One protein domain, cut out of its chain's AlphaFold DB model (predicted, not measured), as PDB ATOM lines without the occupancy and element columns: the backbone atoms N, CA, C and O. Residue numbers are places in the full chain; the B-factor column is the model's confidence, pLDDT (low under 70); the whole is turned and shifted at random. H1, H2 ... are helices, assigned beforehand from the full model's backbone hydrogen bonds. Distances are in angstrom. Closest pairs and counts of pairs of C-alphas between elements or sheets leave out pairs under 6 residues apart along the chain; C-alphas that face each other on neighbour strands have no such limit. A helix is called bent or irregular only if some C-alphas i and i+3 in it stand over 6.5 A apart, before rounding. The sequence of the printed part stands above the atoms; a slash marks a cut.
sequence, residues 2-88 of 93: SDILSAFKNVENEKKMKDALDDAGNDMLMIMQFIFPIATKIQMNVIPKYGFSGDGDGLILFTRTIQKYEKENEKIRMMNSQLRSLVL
ATOM      1  N   SER A   2     -28.446  40.507  -4.730       95.94
ATOM      2  CA  SER A   2     -28.268  39.132  -5.247       95.94
ATOM      3  C   SER A   2     -28.394  38.061  -4.156       95.94
ATOM      4  O   SER A   2     -29.215  37.166  -4.285       95.94
ATOM      5  N   ASP A   3     -27.672  38.203  -3.042       97.12
ATOM      6  CA  ASP A   3     -27.723  37.224  -1.944       97.12
ATOM      7  C   ASP A   3     -29.096  37.140  -1.276       97.12
ATOM      8  O   ASP A   3     -29.494  36.069  -0.831       97.12
ATOM      9  N   ILE A   4     -29.836  38.252  -1.230       96.19
ATOM     10  CA  ILE A   4     -31.212  38.263  -0.724       96.19
ATOM     11  C   ILE A   4     -32.095  37.454  -1.674       96.19
ATOM     12  O   ILE A   4     -32.768  36.532  -1.235       96.19
ATOM     13  N   LEU A   5     -32.049  37.745  -2.978       95.81
ATOM     14  CA  LEU A   5     -32.817  37.013  -3.990       95.81
ATOM     15  C   LEU A   5     -32.483  35.513  -3.980       95.81
ATOM     16  O   LEU A   5     -33.383  34.687  -4.072       95.81
ATOM     17  N   SER A   6     -31.208  35.155  -3.814       96.56
ATOM     18  CA  SER A   6     -30.785  33.762  -3.648       96.56
ATOM     19  C   SER A   6     -31.311  33.144  -2.352       96.56
ATOM     20  O   SER A   6     -31.701  31.981  -2.355       96.56
ATOM     21  N   ALA A   7     -31.367  33.902  -1.252       96.94
ATOM     22  CA  ALA A   7     -31.918  33.418   0.010       96.94
ATOM     23  C   ALA A   7     -33.419  33.113  -0.093       96.94
ATOM     24  O   ALA A   7     -33.853  32.117   0.470       96.94
ATOM     25  N   PHE A   8     -34.193  33.900  -0.847       95.06
ATOM     26  CA  PHE A   8     -35.604  33.593  -1.125       95.06
ATOM     27  C   PHE A   8     -35.796  32.314  -1.952       95.06
ATOM     28  O   PHE A   8     -36.816  31.653  -1.808       95.06
ATOM     29  N   LYS A   9     -34.822  31.961  -2.798       93.62
ATOM     30  CA  LYS A   9     -34.861  30.777  -3.673       93.62
ATOM     31  C   LYS A   9     -34.270  29.518  -3.044       93.62
ATOM     32  O   LYS A   9     -34.181  28.490  -3.710       93.62
ATOM     33  N   ASN A  10     -33.779  29.586  -1.807       95.25
ATOM     34  CA  ASN A  10     -33.332  28.365  -1.154       95.25
ATOM     35  C   ASN A  10     -34.557  27.492  -0.825       95.25
ATOM     36  O   ASN A  10     -35.652  28.000  -0.592       95.25
ATOM     37  N   VAL A  11     -34.365  26.172  -0.803       94.62
ATOM     38  CA  VAL A  11     -35.468  25.200  -0.686       94.62
ATOM     39  C   VAL A  11     -36.323  25.447   0.562       94.62
ATOM     40  O   VAL A  11     -37.542  25.309   0.530       94.62
ATOM     41  N   GLU A  12     -35.691  25.834   1.670       95.75
ATOM     42  CA  GLU A  12     -36.384  26.070   2.935       95.75
ATOM     43  C   GLU A  12     -37.267  27.325   2.903       95.75
ATOM     44  O   GLU A  12     -38.425  27.275   3.320       95.75
ATOM     45  N   ASN A  13     -36.742  28.455   2.426       95.31
ATOM     46  CA  ASN A  13     -37.480  29.713   2.391       95.31
ATOM     47  C   ASN A  13     -38.516  29.719   1.273       95.31
ATOM     48  O   ASN A  13     -39.612  30.222   1.489       95.31
ATOM     49  N   GLU A  14     -38.203  29.133   0.116       94.06
ATOM     50  CA  GLU A  14     -39.159  28.980  -0.979       94.06
ATOM     51  C   GLU A  14     -40.372  28.166  -0.520       94.06
ATOM     52  O   GLU A  14     -41.510  28.597  -0.712       94.06
ATOM     53  N   LYS A  15     -40.138  27.051   0.187       94.88
ATOM     54  CA  LYS A  15     -41.216  26.265   0.789       94.88
ATOM     55  C   LYS A  15     -42.033  27.095   1.783       94.88
ATOM     56  O   LYS A  15     -43.247  27.137   1.663       94.88
ATOM     57  N   LYS A  16     -41.388  27.803   2.718       94.88
ATOM     58  CA  LYS A  16     -42.086  28.651   3.707       94.88
ATOM     59  C   LYS A  16     -42.947  29.736   3.060       94.88
ATOM     60  O   LYS A  16     -44.054  29.983   3.519       94.88
ATOM     61  N   MET A  17     -42.434  30.388   2.018       93.19
ATOM     62  CA  MET A  17     -43.162  31.422   1.277       93.19
ATOM     63  C   MET A  17     -44.359  30.833   0.531       93.19
ATOM     64  O   MET A  17     -45.415  31.453   0.502       93.19
ATOM     65  N   LYS A  18     -44.203  29.635  -0.045       92.00
ATOM     66  CA  LYS A  18     -45.289  28.930  -0.725       92.00
ATOM     67  C   LYS A  18     -46.371  28.468   0.250       92.00
ATOM     68  O   LYS A  18     -47.528  28.780   0.019       92.00
ATOM     69  N   ASP A  19     -45.995  27.800   1.337       93.88
ATOM     70  CA  ASP A  19     -46.939  27.317   2.352       93.88
ATOM     71  C   ASP A  19     -47.760  28.497   2.918       93.88
ATOM     72  O   ASP A  19     -48.982  28.436   2.989       93.88
ATOM     73  N   ALA A  20     -47.107  29.631   3.206       91.69
ATOM     74  CA  ALA A  20     -47.779  30.851   3.658       91.69
ATOM     75  C   ALA A  20     -48.718  31.479   2.611       91.69
ATOM     76  O   ALA A  20     -49.717  32.099   2.977       91.69
ATOM     77  N   LEU A  21     -48.396  31.356   1.320       89.12
ATOM     78  CA  LEU A  21     -49.261  31.821   0.236       89.12
ATOM     79  C   LEU A  21     -50.481  30.906   0.075       89.12
ATOM     80  O   LEU A  21     -51.592  31.406  -0.079       89.12
ATOM     81  N   ASP A  22     -50.275  29.591   0.154       91.38
ATOM     82  CA  ASP A  22     -51.339  28.588   0.091       91.38
ATOM     83  C   ASP A  22     -52.314  28.757   1.278       91.38
ATOM     84  O   ASP A  22     -53.529  28.723   1.080       91.38
ATOM     85  N   ASP A  23     -51.797  29.047   2.480       90.56
ATOM     86  CA  ASP A  23     -52.597  29.326   3.684       90.56
ATOM     87  C   ASP A  23     -53.391  30.642   3.589       90.56
ATOM     88  O   ASP A  23     -54.513  30.736   4.090       90.56
ATOM     89  N   ALA A  24     -52.823  31.673   2.958       88.88
ATOM     90  CA  ALA A  24     -53.486  32.966   2.784       88.88
ATOM     91  C   ALA A  24     -54.542  32.963   1.662       88.88
ATOM     92  O   ALA A  24     -55.475  33.774   1.672       88.88
ATOM     93  N   GLY A  25     -54.391  32.082   0.669       85.25
ATOM     94  CA  GLY A  25     -55.235  32.050  -0.521       85.25
ATOM     95  C   GLY A  25     -55.229  33.389  -1.267       85.25
ATOM     96  O   GLY A  25     -54.177  33.926  -1.605       85.25
ATOM     97  N   ASN A  26     -56.419  33.942  -1.523       81.69
ATOM     98  CA  ASN A  26     -56.594  35.242  -2.188       81.69
ATOM     99  C   ASN A  26     -56.867  36.397  -1.205       81.69
ATOM    100  O   ASN A  26     -57.144  37.516  -1.643       81.69
ATOM    101  N   ASP A  27     -56.837  36.146   0.109       87.88
ATOM    102  CA  ASP A  27     -57.059  37.199   1.097       87.88
ATOM    103  C   ASP A  27     -55.798  38.058   1.215       87.88
ATOM    104  O   ASP A  27     -54.767  37.663   1.756       87.88
ATOM    105  N   MET A  28     -55.889  39.273   0.687       80.81
ATOM    106  CA  MET A  28     -54.780  40.214   0.635       80.81
ATOM    107  C   MET A  28     -54.215  40.568   2.017       80.81
ATOM    108  O   MET A  28     -53.006  40.777   2.157       80.81
ATOM    109  N   LEU A  29     -55.076  40.648   3.036       86.62
ATOM    110  CA  LEU A  29     -54.650  40.936   4.398       86.62
ATOM    111  C   LEU A  29     -53.902  39.733   4.976       86.62
ATOM    112  O   LEU A  29     -52.865  39.925   5.609       86.62
ATOM    113  N   MET A  30     -54.366  38.511   4.707       87.56
ATOM    114  CA  MET A  30     -53.652  37.297   5.112       87.56
ATOM    115  C   MET A  30     -52.319  37.139   4.383       87.56
ATOM    116  O   MET A  30     -51.318  36.837   5.030       87.56
ATOM    117  N   ILE A  31     -52.260  37.434   3.077       85.69
ATOM    118  CA  ILE A  31     -51.003  37.425   2.309       85.69
ATOM    119  C   ILE A  31     -49.997  38.350   2.993       85.69
ATOM    120  O   ILE A  31     -48.876  37.940   3.278       85.69
ATOM    121  N   MET A  32     -50.397  39.578   3.334       85.88
ATOM    122  CA  MET A  32     -49.534  40.501   4.077       85.88
ATOM    123  C   MET A  32     -49.130  39.943   5.447       85.88
ATOM    124  O   MET A  32     -47.954  39.989   5.795       85.88
ATOM    125  N   GLN A  33     -50.071  39.401   6.224       89.25
ATOM    126  CA  GLN A  33     -49.799  38.904   7.577       89.25
ATOM    127  C   GLN A  33     -48.881  37.677   7.604       89.25
ATOM    128  O   GLN A  33     -48.094  37.546   8.540       89.25
ATOM    129  N   PHE A  34     -48.942  36.802   6.600       90.94
ATOM    130  CA  PHE A  34     -48.146  35.574   6.564       90.94
ATOM    131  C   PHE A  34     -46.842  35.736   5.779       90.94
ATOM    132  O   PHE A  34     -45.790  35.293   6.244       90.94
ATOM    133  N   ILE A  35     -46.860  36.432   4.639       90.44
ATOM    134  CA  ILE A  35     -45.674  36.596   3.787       90.44
ATOM    135  C   ILE A  35     -44.707  37.629   4.358       90.44
ATOM    136  O   ILE A  35     -43.493  37.399   4.370       90.44
ATOM    137  N   PHE A  36     -45.208  38.765   4.854       89.62
ATOM    138  CA  PHE A  36     -44.342  39.868   5.271       89.62
ATOM    139  C   PHE A  36     -43.360  39.482   6.392       89.62
ATOM    140  O   PHE A  36     -42.168  39.783   6.246       89.62
ATOM    141  N   PRO A  37     -43.764  38.780   7.474       92.62
ATOM    142  CA  PRO A  37     -42.831  38.363   8.523       92.62
ATOM    143  C   PRO A  37     -41.751  37.401   8.015       92.62
ATOM    144  O   PRO A  37     -40.586  37.519   8.403       92.62
ATOM    145  N   ILE A  38     -42.111  36.477   7.118       94.69
ATOM    146  CA  ILE A  38     -41.172  35.512   6.530       94.69
ATOM    147  C   ILE A  38     -40.153  36.253   5.662       94.69
ATOM    148  O   ILE A  38     -38.946  36.132   5.879       94.69
ATOM    149  N   ALA A  39     -40.630  37.090   4.740       93.38
ATOM    150  CA  ALA A  39     -39.792  37.903   3.869       93.38
ATOM    151  C   ALA A  39     -38.851  38.835   4.647       93.38
ATOM    152  O   ALA A  39     -37.687  39.018   4.280       93.38
ATOM    153  N   THR A  40     -39.348  39.416   5.736       93.56
ATOM    154  CA  THR A  40     -38.584  40.281   6.635       93.56
ATOM    155  C   THR A  40     -37.451  39.507   7.299       93.56
ATOM    156  O   THR A  40     -36.295  39.931   7.248       93.56
ATOM    157  N   LYS A  41     -37.751  38.321   7.838       96.00
ATOM    158  CA  LYS A  41     -36.762  37.459   8.489       96.00
ATOM    159  C   LYS A  41     -35.678  36.981   7.523       96.00
ATOM    160  O   LYS A  41     -34.502  36.980   7.879       96.00
ATOM    161  N   ILE A  42     -36.044  36.626   6.290       96.56
ATOM    162  CA  ILE A  42     -35.078  36.250   5.246       96.56
ATOM    163  C   ILE A  42     -34.102  37.401   4.984       96.56
ATOM    164  O   ILE A  42     -32.892  37.188   4.969       96.56
ATOM    165  N   GLN A  43     -34.609  38.626   4.818       96.38
ATOM    166  CA  GLN A  43     -33.766  39.798   4.578       96.38
ATOM    167  C   GLN A  43     -32.864  40.114   5.779       96.38
ATOM    168  O   GLN A  43     -31.658  40.288   5.598       96.38
ATOM    169  N   MET A  44     -33.410  40.107   7.001       97.31
ATOM    170  CA  MET A  44     -32.662  40.348   8.245       97.31
ATOM    171  C   MET A  44     -31.524  39.342   8.474       97.31
ATOM    172  O   MET A  44     -30.500  39.700   9.045       97.31
ATOM    173  N   ASN A  45     -31.647  38.112   7.969       97.75
ATOM    174  CA  ASN A  45     -30.579  37.109   8.042       97.75
ATOM    175  C   ASN A  45     -29.429  37.361   7.048       97.75
ATOM    176  O   ASN A  45     -28.345  36.792   7.195       97.75
ATOM    177  N   VAL A  46     -29.651  38.168   6.008       97.81
ATOM    178  CA  VAL A  46     -28.680  38.390   4.925       97.81
ATOM    179  C   VAL A  46     -27.958  39.724   5.072       97.81
ATOM    180  O   VAL A  46     -26.743  39.781   4.880       97.81
ATOM    181  N   ILE A  47     -28.678  40.792   5.420       97.94
ATOM    182  CA  ILE A  47     -28.122  42.152   5.484       97.94
ATOM    183  C   ILE A  47     -26.927  42.340   6.449       97.94
ATOM    184  O   ILE A  47     -26.087  43.187   6.129       97.94
ATOM    185  N   PRO A  48     -26.727  41.539   7.523       98.38
ATOM    186  CA  PRO A  48     -25.537  41.651   8.370       98.38
ATOM    187  C   PRO A  48     -24.220  41.403   7.642       98.38
ATOM    188  O   PRO A  48     -23.201  41.995   7.989       98.38
ATOM    189  N   LYS A  49     -24.240  40.616   6.558       97.44
ATOM    190  CA  LYS A  49     -23.065  40.392   5.697       97.44
ATOM    191  C   LYS A  49     -22.552  41.672   5.027       97.44
ATOM    192  O   LYS A  49     -21.438  41.685   4.517       97.44
ATOM    193  N   TYR A  50     -23.363  42.728   5.014       96.69
ATOM    194  CA  TYR A  50     -23.072  44.005   4.369       96.69
ATOM    195  C   TYR A  50     -22.995  45.174   5.363       96.69
ATOM    196  O   TYR A  50     -23.039  46.327   4.944       96.69
ATOM    197  N   GLY A  51     -22.887  44.887   6.666       96.88
ATOM    198  CA  GLY A  51     -22.690  45.907   7.702       96.88
ATOM    199  C   GLY A  51     -23.967  46.560   8.244       96.88
ATOM    200  O   GLY A  51     -23.870  47.564   8.942       96.88
ATOM    201  N   PHE A  52     -25.149  46.012   7.951       97.94
ATOM    202  CA  PHE A  52     -26.406  46.414   8.599       97.94
ATOM    203  C   PHE A  52     -26.665  45.561   9.847       97.94
ATOM    204  O   PHE A  52     -26.162  44.444   9.951       97.94
ATOM    205  N   SER A  53     -27.478  46.037  10.789       97.81
ATOM    206  CA  SER A  53     -27.966  45.182  11.876       97.81
ATOM    207  C   SER A  53     -28.973  44.146  11.353       97.81
ATOM    208  O   SER A  53     -29.651  44.356  10.347       97.81
ATOM    209  N   GLY A  54     -29.057  42.992  12.019       97.12
ATOM    210  CA  GLY A  54     -29.977  41.898  11.674       97.12
ATOM    211  C   GLY A  54     -31.375  42.068  12.270       97.12
ATOM    212  O   GLY A  54     -31.971  41.092  12.715       97.12
ATOM    213  N   ASP A  55     -31.861  43.304  12.345       97.31
ATOM    214  CA  ASP A  55     -33.098  43.696  13.020       97.31
ATOM    215  C   ASP A  55     -33.907  44.697  12.176       97.31
ATOM    216  O   ASP A  55     -33.585  44.979  11.016       97.31
ATOM    217  N   GLY A  56     -35.009  45.198  12.749       93.50
ATOM    218  CA  GLY A  56     -35.920  46.140  12.093       93.50
ATOM    219  C   GLY A  56     -35.227  47.409  11.614       93.50
ATOM    220  O   GLY A  56     -35.416  47.816  10.467       93.50
ATOM    221  N   ASP A  57     -34.379  47.993  12.456       96.69
ATOM    222  CA  ASP A  57     -33.671  49.232  12.142       96.69
ATOM    223  C   ASP A  57     -32.661  49.019  11.011       96.69
ATOM    224  O   ASP A  57     -32.577  49.829  10.080       96.69
ATOM    225  N   GLY A  58     -31.965  47.882  11.024       97.38
ATOM    226  CA  GLY A  58     -31.050  47.487   9.959       97.38
ATOM    227  C   GLY A  58     -31.759  47.304   8.624       97.38
ATOM    228  O   GLY A  58     -31.276  47.789   7.597       97.38
ATOM    229  N   LEU A  59     -32.940  46.681   8.627       95.94
ATOM    230  CA  LEU A  59     -33.752  46.510   7.424       95.94
ATOM    231  C   LEU A  59     -34.299  47.842   6.888       95.94
ATOM    232  O   LEU A  59     -34.312  48.060   5.671       95.94
ATOM    233  N   ILE A  60     -34.713  48.756   7.771       96.12
ATOM    234  CA  ILE A  60     -35.148  50.110   7.394       96.12
ATOM    235  C   ILE A  60     -33.994  50.865   6.731       96.12
ATOM    236  O   ILE A  60     -34.167  51.441   5.651       96.12
ATOM    237  N   LEU A  61     -32.808  50.845   7.344       97.62
ATOM    238  CA  LEU A  61     -31.627  51.504   6.798       97.62
ATOM    239  C   LEU A  61     -31.216  50.887   5.456       97.62
ATOM    240  O   LEU A  61     -30.977  51.619   4.497       97.62
ATOM    241  N   PHE A  62     -31.203  49.556   5.359       97.19
ATOM    242  CA  PHE A  62     -30.942  48.839   4.113       97.19
ATOM    243  C   PHE A  62     -31.904  49.275   3.001       97.19
ATOM    244  O   PHE A  62     -31.467  49.645   1.911       97.19
ATOM    245  N   THR A  63     -33.206  49.310   3.291       94.62
ATOM    246  CA  THR A  63     -34.241  49.691   2.321       94.62
ATOM    247  C   THR A  63     -34.042  51.120   1.814       94.62
ATOM    248  O   THR A  63     -34.065  51.349   0.603       94.62
ATOM    249  N   ARG A  64     -33.773  52.078   2.712       95.56
ATOM    250  CA  ARG A  64     -33.480  53.476   2.343       95.56
ATOM    251  C   ARG A  64     -32.230  53.585   1.471       95.56
ATOM    252  O   ARG A  64     -32.212  54.337   0.498       95.56
ATOM    253  N   THR A  65     -31.200  52.808   1.790       96.38
ATOM    254  CA  THR A  65     -29.969  52.745   0.999       96.38
ATOM    255  C   THR A  65     -30.244  52.233  -0.415       96.38
ATOM    256  O   THR A  65     -29.823  52.867  -1.382       96.38
ATOM    257  N   ILE A  66     -31.011  51.150  -0.574       95.75
ATOM    258  CA  ILE A  66     -31.400  50.645  -1.900       95.75
ATOM    259  C   ILE A  66     -32.218  51.683  -2.683       95.75
ATOM    260  O   ILE A  66     -31.934  51.903  -3.859       95.75
ATOM    261  N   GLN A  67     -33.168  52.369  -2.038       93.12
ATOM    262  CA  GLN A  67     -33.972  53.432  -2.664       93.12
ATOM    263  C   GLN A  67     -33.131  54.612  -3.171       93.12
ATOM    264  O   GLN A  67     -33.494  55.269  -4.147       93.12
ATOM    265  N   LYS A  68     -32.002  54.907  -2.519       95.44
ATOM    266  CA  LYS A  68     -31.055  55.913  -3.007       95.44
ATOM    267  C   LYS A  68     -30.364  55.430  -4.284       95.44
ATOM    268  O   LYS A  68     -30.328  56.162  -5.267       95.44
ATOM    269  N   TYR A  69     -29.858  54.199  -4.281       94.44
ATOM    270  CA  TYR A  69     -29.082  53.661  -5.400       94.44
ATOM    271  C   TYR A  69     -29.924  53.269  -6.621       94.44
ATOM    272  O   TYR A  69     -29.425  53.337  -7.742       94.44
ATOM    273  N   GLU A  70     -31.193  52.887  -6.455       93.62
ATOM    274  CA  GLU A  70     -32.047  52.493  -7.588       93.62
ATOM    275  C   GLU A  70     -32.355  53.644  -8.560       93.62
ATOM    276  O   GLU A  70     -32.694  53.388  -9.715       93.62
ATOM    277  N   LYS A  71     -32.203  54.900  -8.121       91.56
ATOM    278  CA  LYS A  71     -32.391  56.096  -8.962       91.56
ATOM    279  C   LYS A  71     -31.287  56.274 -10.003       91.56
ATOM    280  O   LYS A  71     -31.529  56.854 -11.052       91.56
ATOM    281  N   GLU A  72     -30.092  55.772  -9.706       94.12
ATOM    282  CA  GLU A  72     -28.880  55.990 -10.504       94.12
ATOM    283  C   GLU A  72     -28.343  54.684 -11.110       94.12
ATOM    284  O   GLU A  72     -27.457  54.705 -11.960       94.12
ATOM    285  N   ASN A  73     -28.872  53.531 -10.687       96.19
ATOM    286  CA  ASN A  73     -28.388  52.221 -11.096       96.19
ATOM    287  C   ASN A  73     -29.538  51.290 -11.501       96.19
ATOM    288  O   ASN A  73     -30.257  50.738 -10.663       96.19
ATOM    289  N   GLU A  74     -29.662  51.055 -12.808       95.25
ATOM    290  CA  GLU A  74     -30.715  50.216 -13.383       95.25
ATOM    291  C   GLU A  74     -30.665  48.760 -12.898       95.25
ATOM    292  O   GLU A  74     -31.708  48.157 -12.646       95.25
ATOM    293  N   LYS A  75     -29.471  48.195 -12.692       95.38
ATOM    294  CA  LYS A  75     -29.330  46.824 -12.181       95.38
ATOM    295  C   LYS A  75     -29.885  46.708 -10.762       95.38
ATOM    296  O   LYS A  75     -30.565  45.730 -10.450       95.38
ATOM    297  N   ILE A  76     -29.636  47.708  -9.917       95.69
ATOM    298  CA  ILE A  76     -30.205  47.778  -8.564       95.69
ATOM    299  C   ILE A  76     -31.722  47.956  -8.641       95.69
ATOM    300  O   ILE A  76     -32.432  47.229  -7.950       95.69
ATOM    301  N   ARG A  77     -32.225  48.833  -9.521       95.69
ATOM    302  CA  ARG A  77     -33.669  49.014  -9.757       95.69
ATOM    303  C   ARG A  77     -34.352  47.705 -10.150       95.69
ATOM    304  O   ARG A  77     -35.361  47.329  -9.561       95.69
ATOM    305  N   MET A  78     -33.779  46.980 -11.110       95.44
ATOM    306  CA  MET A  78     -34.303  45.698 -11.580       95.44
ATOM    307  C   MET A  78     -34.321  44.655 -10.458       95.44
ATOM    308  O   MET A  78     -35.339  44.005 -10.236       95.44
ATOM    309  N   MET A  79     -33.222  44.518  -9.712       95.75
ATOM    310  CA  MET A  79     -33.151  43.575  -8.593       95.75
ATOM    311  C   MET A  79     -34.103  43.945  -7.449       95.75
ATOM    312  O   MET A  79     -34.675  43.053  -6.828       95.75
ATOM    313  N   ASN A  80     -34.291  45.237  -7.167       94.00
ATOM    314  CA  ASN A  80     -35.235  45.681  -6.145       94.00
ATOM    315  C   ASN A  80     -36.684  45.412  -6.571       94.00
ATOM    316  O   ASN A  80     -37.491  44.988  -5.753       94.00
ATOM    317  N   SER A  81     -37.003  45.587  -7.856       92.88
ATOM    318  CA  SER A  81     -38.311  45.218  -8.411       92.88
ATOM    319  C   SER A  81     -38.591  43.718  -8.256       92.88
ATOM    320  O   SER A  81     -39.632  43.335  -7.726       92.88
ATOM    321  N   GLN A  82     -37.613  42.867  -8.597       92.94
ATOM    322  CA  GLN A  82     -37.707  41.415  -8.387       92.94
ATOM    323  C   GLN A  82     -37.891  41.050  -6.910       92.94
ATOM    324  O   GLN A  82     -38.654  40.148  -6.581       92.94
ATOM    325  N   LEU A  83     -37.204  41.747  -6.001       91.81
ATOM    326  CA  LEU A  83     -37.378  41.524  -4.569       91.81
ATOM    327  C   LEU A  83     -38.798  41.893  -4.122       91.81
ATOM    328  O   LEU A  83     -39.437  41.113  -3.425       91.81
ATOM    329  N   ARG A  84     -39.324  43.043  -4.559       89.50
ATOM    330  CA  ARG A  84     -40.684  43.484  -4.209       89.50
ATOM    331  C   ARG A  84     -41.754  42.515  -4.707       89.50
ATOM    332  O   ARG A  84     -42.683  42.246  -3.954       89.50
ATOM    333  N   SER A  85     -41.607  41.937  -5.902       87.75
ATOM    334  CA  SER A  85     -42.571  40.948  -6.414       87.75
ATOM    335  C   SER A  85     -42.615  39.652  -5.600       87.75
ATOM    336  O   SER A  85     -43.634  38.972  -5.613       87.75
ATOM    337  N   LEU A  86     -41.535  39.308  -4.886       85.00
ATOM    338  CA  LEU A  86     -41.508  38.144  -3.990       85.00
ATOM    339  C   LEU A  86     -42.227  38.409  -2.662       85.00
ATOM    340  O   LEU A  86     -42.732  37.479  -2.046       85.00
ATOM    341  N   VAL A  87     -42.246  39.664  -2.204       77.69
ATOM    342  CA  VAL A  87     -42.862  40.050  -0.924       77.69
ATOM    343  C   VAL A  87     -44.320  40.471  -1.105       77.69
ATOM    344  O   VAL A  87     -45.136  40.243  -0.220       77.69
ATOM    345  N   LEU A  88     -44.650  41.074  -2.248       70.12
ATOM    346  CA  LEU A  88     -45.963  41.635  -2.563       70.12
ATOM    347  C   LEU A  88     -46.447  41.153  -3.943       70.12
ATOM    348  O   LEU A  88     -46.486  41.946  -4.886       70.12
TER     349      LEU A  88
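This is residues 2 to 88 of the 93 residues of the protein "Protein C10" of Helobdella robusta (UniProt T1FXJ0). One long, kinked helix, H3, runs along most of the length of the domain; H2 folds back along it as a helical hairpin, while H4 crosses it at about a right angle near its other end. H5 folds back from the far end of H4 toward H3, so that H3, H4 and H5 form three sides of a triangle, and the short H1 packs on both H3 and H5, side by side with H5. The printed part has 87 residues with five named helices, H1 to H5 in order along the chain, and no named strand; its class is all helix. It is compact, with a radius of gyration of the C-alphas of 13.3 A, and elongated, spanning 37 by 24 by 23 A.

H3, residues 28 to 50, is the longest helix, 32.2 A from C-alpha 28 at (-54.780, 40.214, 0.635) to C-alpha 50 at (-23.072, 44.005, 4.369). It has a kink of 30 degrees near residue 35 and is irregular, but only just: C-alphas 45 and 48 are 6.8 A apart. Before it come H1, residues 2 to 8, 10.1 A long, from C-alpha 2 at (-28.268, 39.132, -5.247), and H2, residues 11 to 24, 19.9 A long. After it come H4, residues 56 to 69, and H5, residues 74 to 87, each 20.2 A long.

H3 is the hub, touching the four other helices. H2 and H3 form a hairpin at a shallow tilt of 21 degrees, opposite ways; their closest C-alphas, of Ala 24 and Met 30, are 4.9 A apart. With residues 39 to 47 alone, H3 touches H1 at a steep tilt of 43 degrees, closest at the C-alphas of Ile 4 and Gln 43, 6.1 A apart. Residues 40 to 47 of H3 touch residues 56 to 62 of H4, about perpendicular at 82 degrees, with the C-alphas of Met 44 and Leu 59 closest at 6.3 A. H3 and H5 only just touch, with 3 pairs of C-alphas within 8 A; the closest are Ala 39 and Val 87, 6.1 A. H4 and H5 form a hairpin at a steep tilt of 38 degrees, closest at the C-alphas of Tyr 69 and Ile 76, 6.8 A. H1 and H5 touch at a shallow tilt of 10 degrees, the same way, closest at the C-alphas of Leu 5 and Leu 83, 6.4 A. H2 is apart from H4 and H5, and H1 from H4. In H1, H2, H4 and H5 every O i to N i+4 pair is within hydrogen-bond range; in H3, 13 of 19 are.

The two C-alphas farthest apart, of Asp 23 and Glu 72, are 38.4 A apart. The printed part has no cut, and the four links between helices are tight. The mean pLDDT of the printed part is 93.2, and no printed residue is under 70.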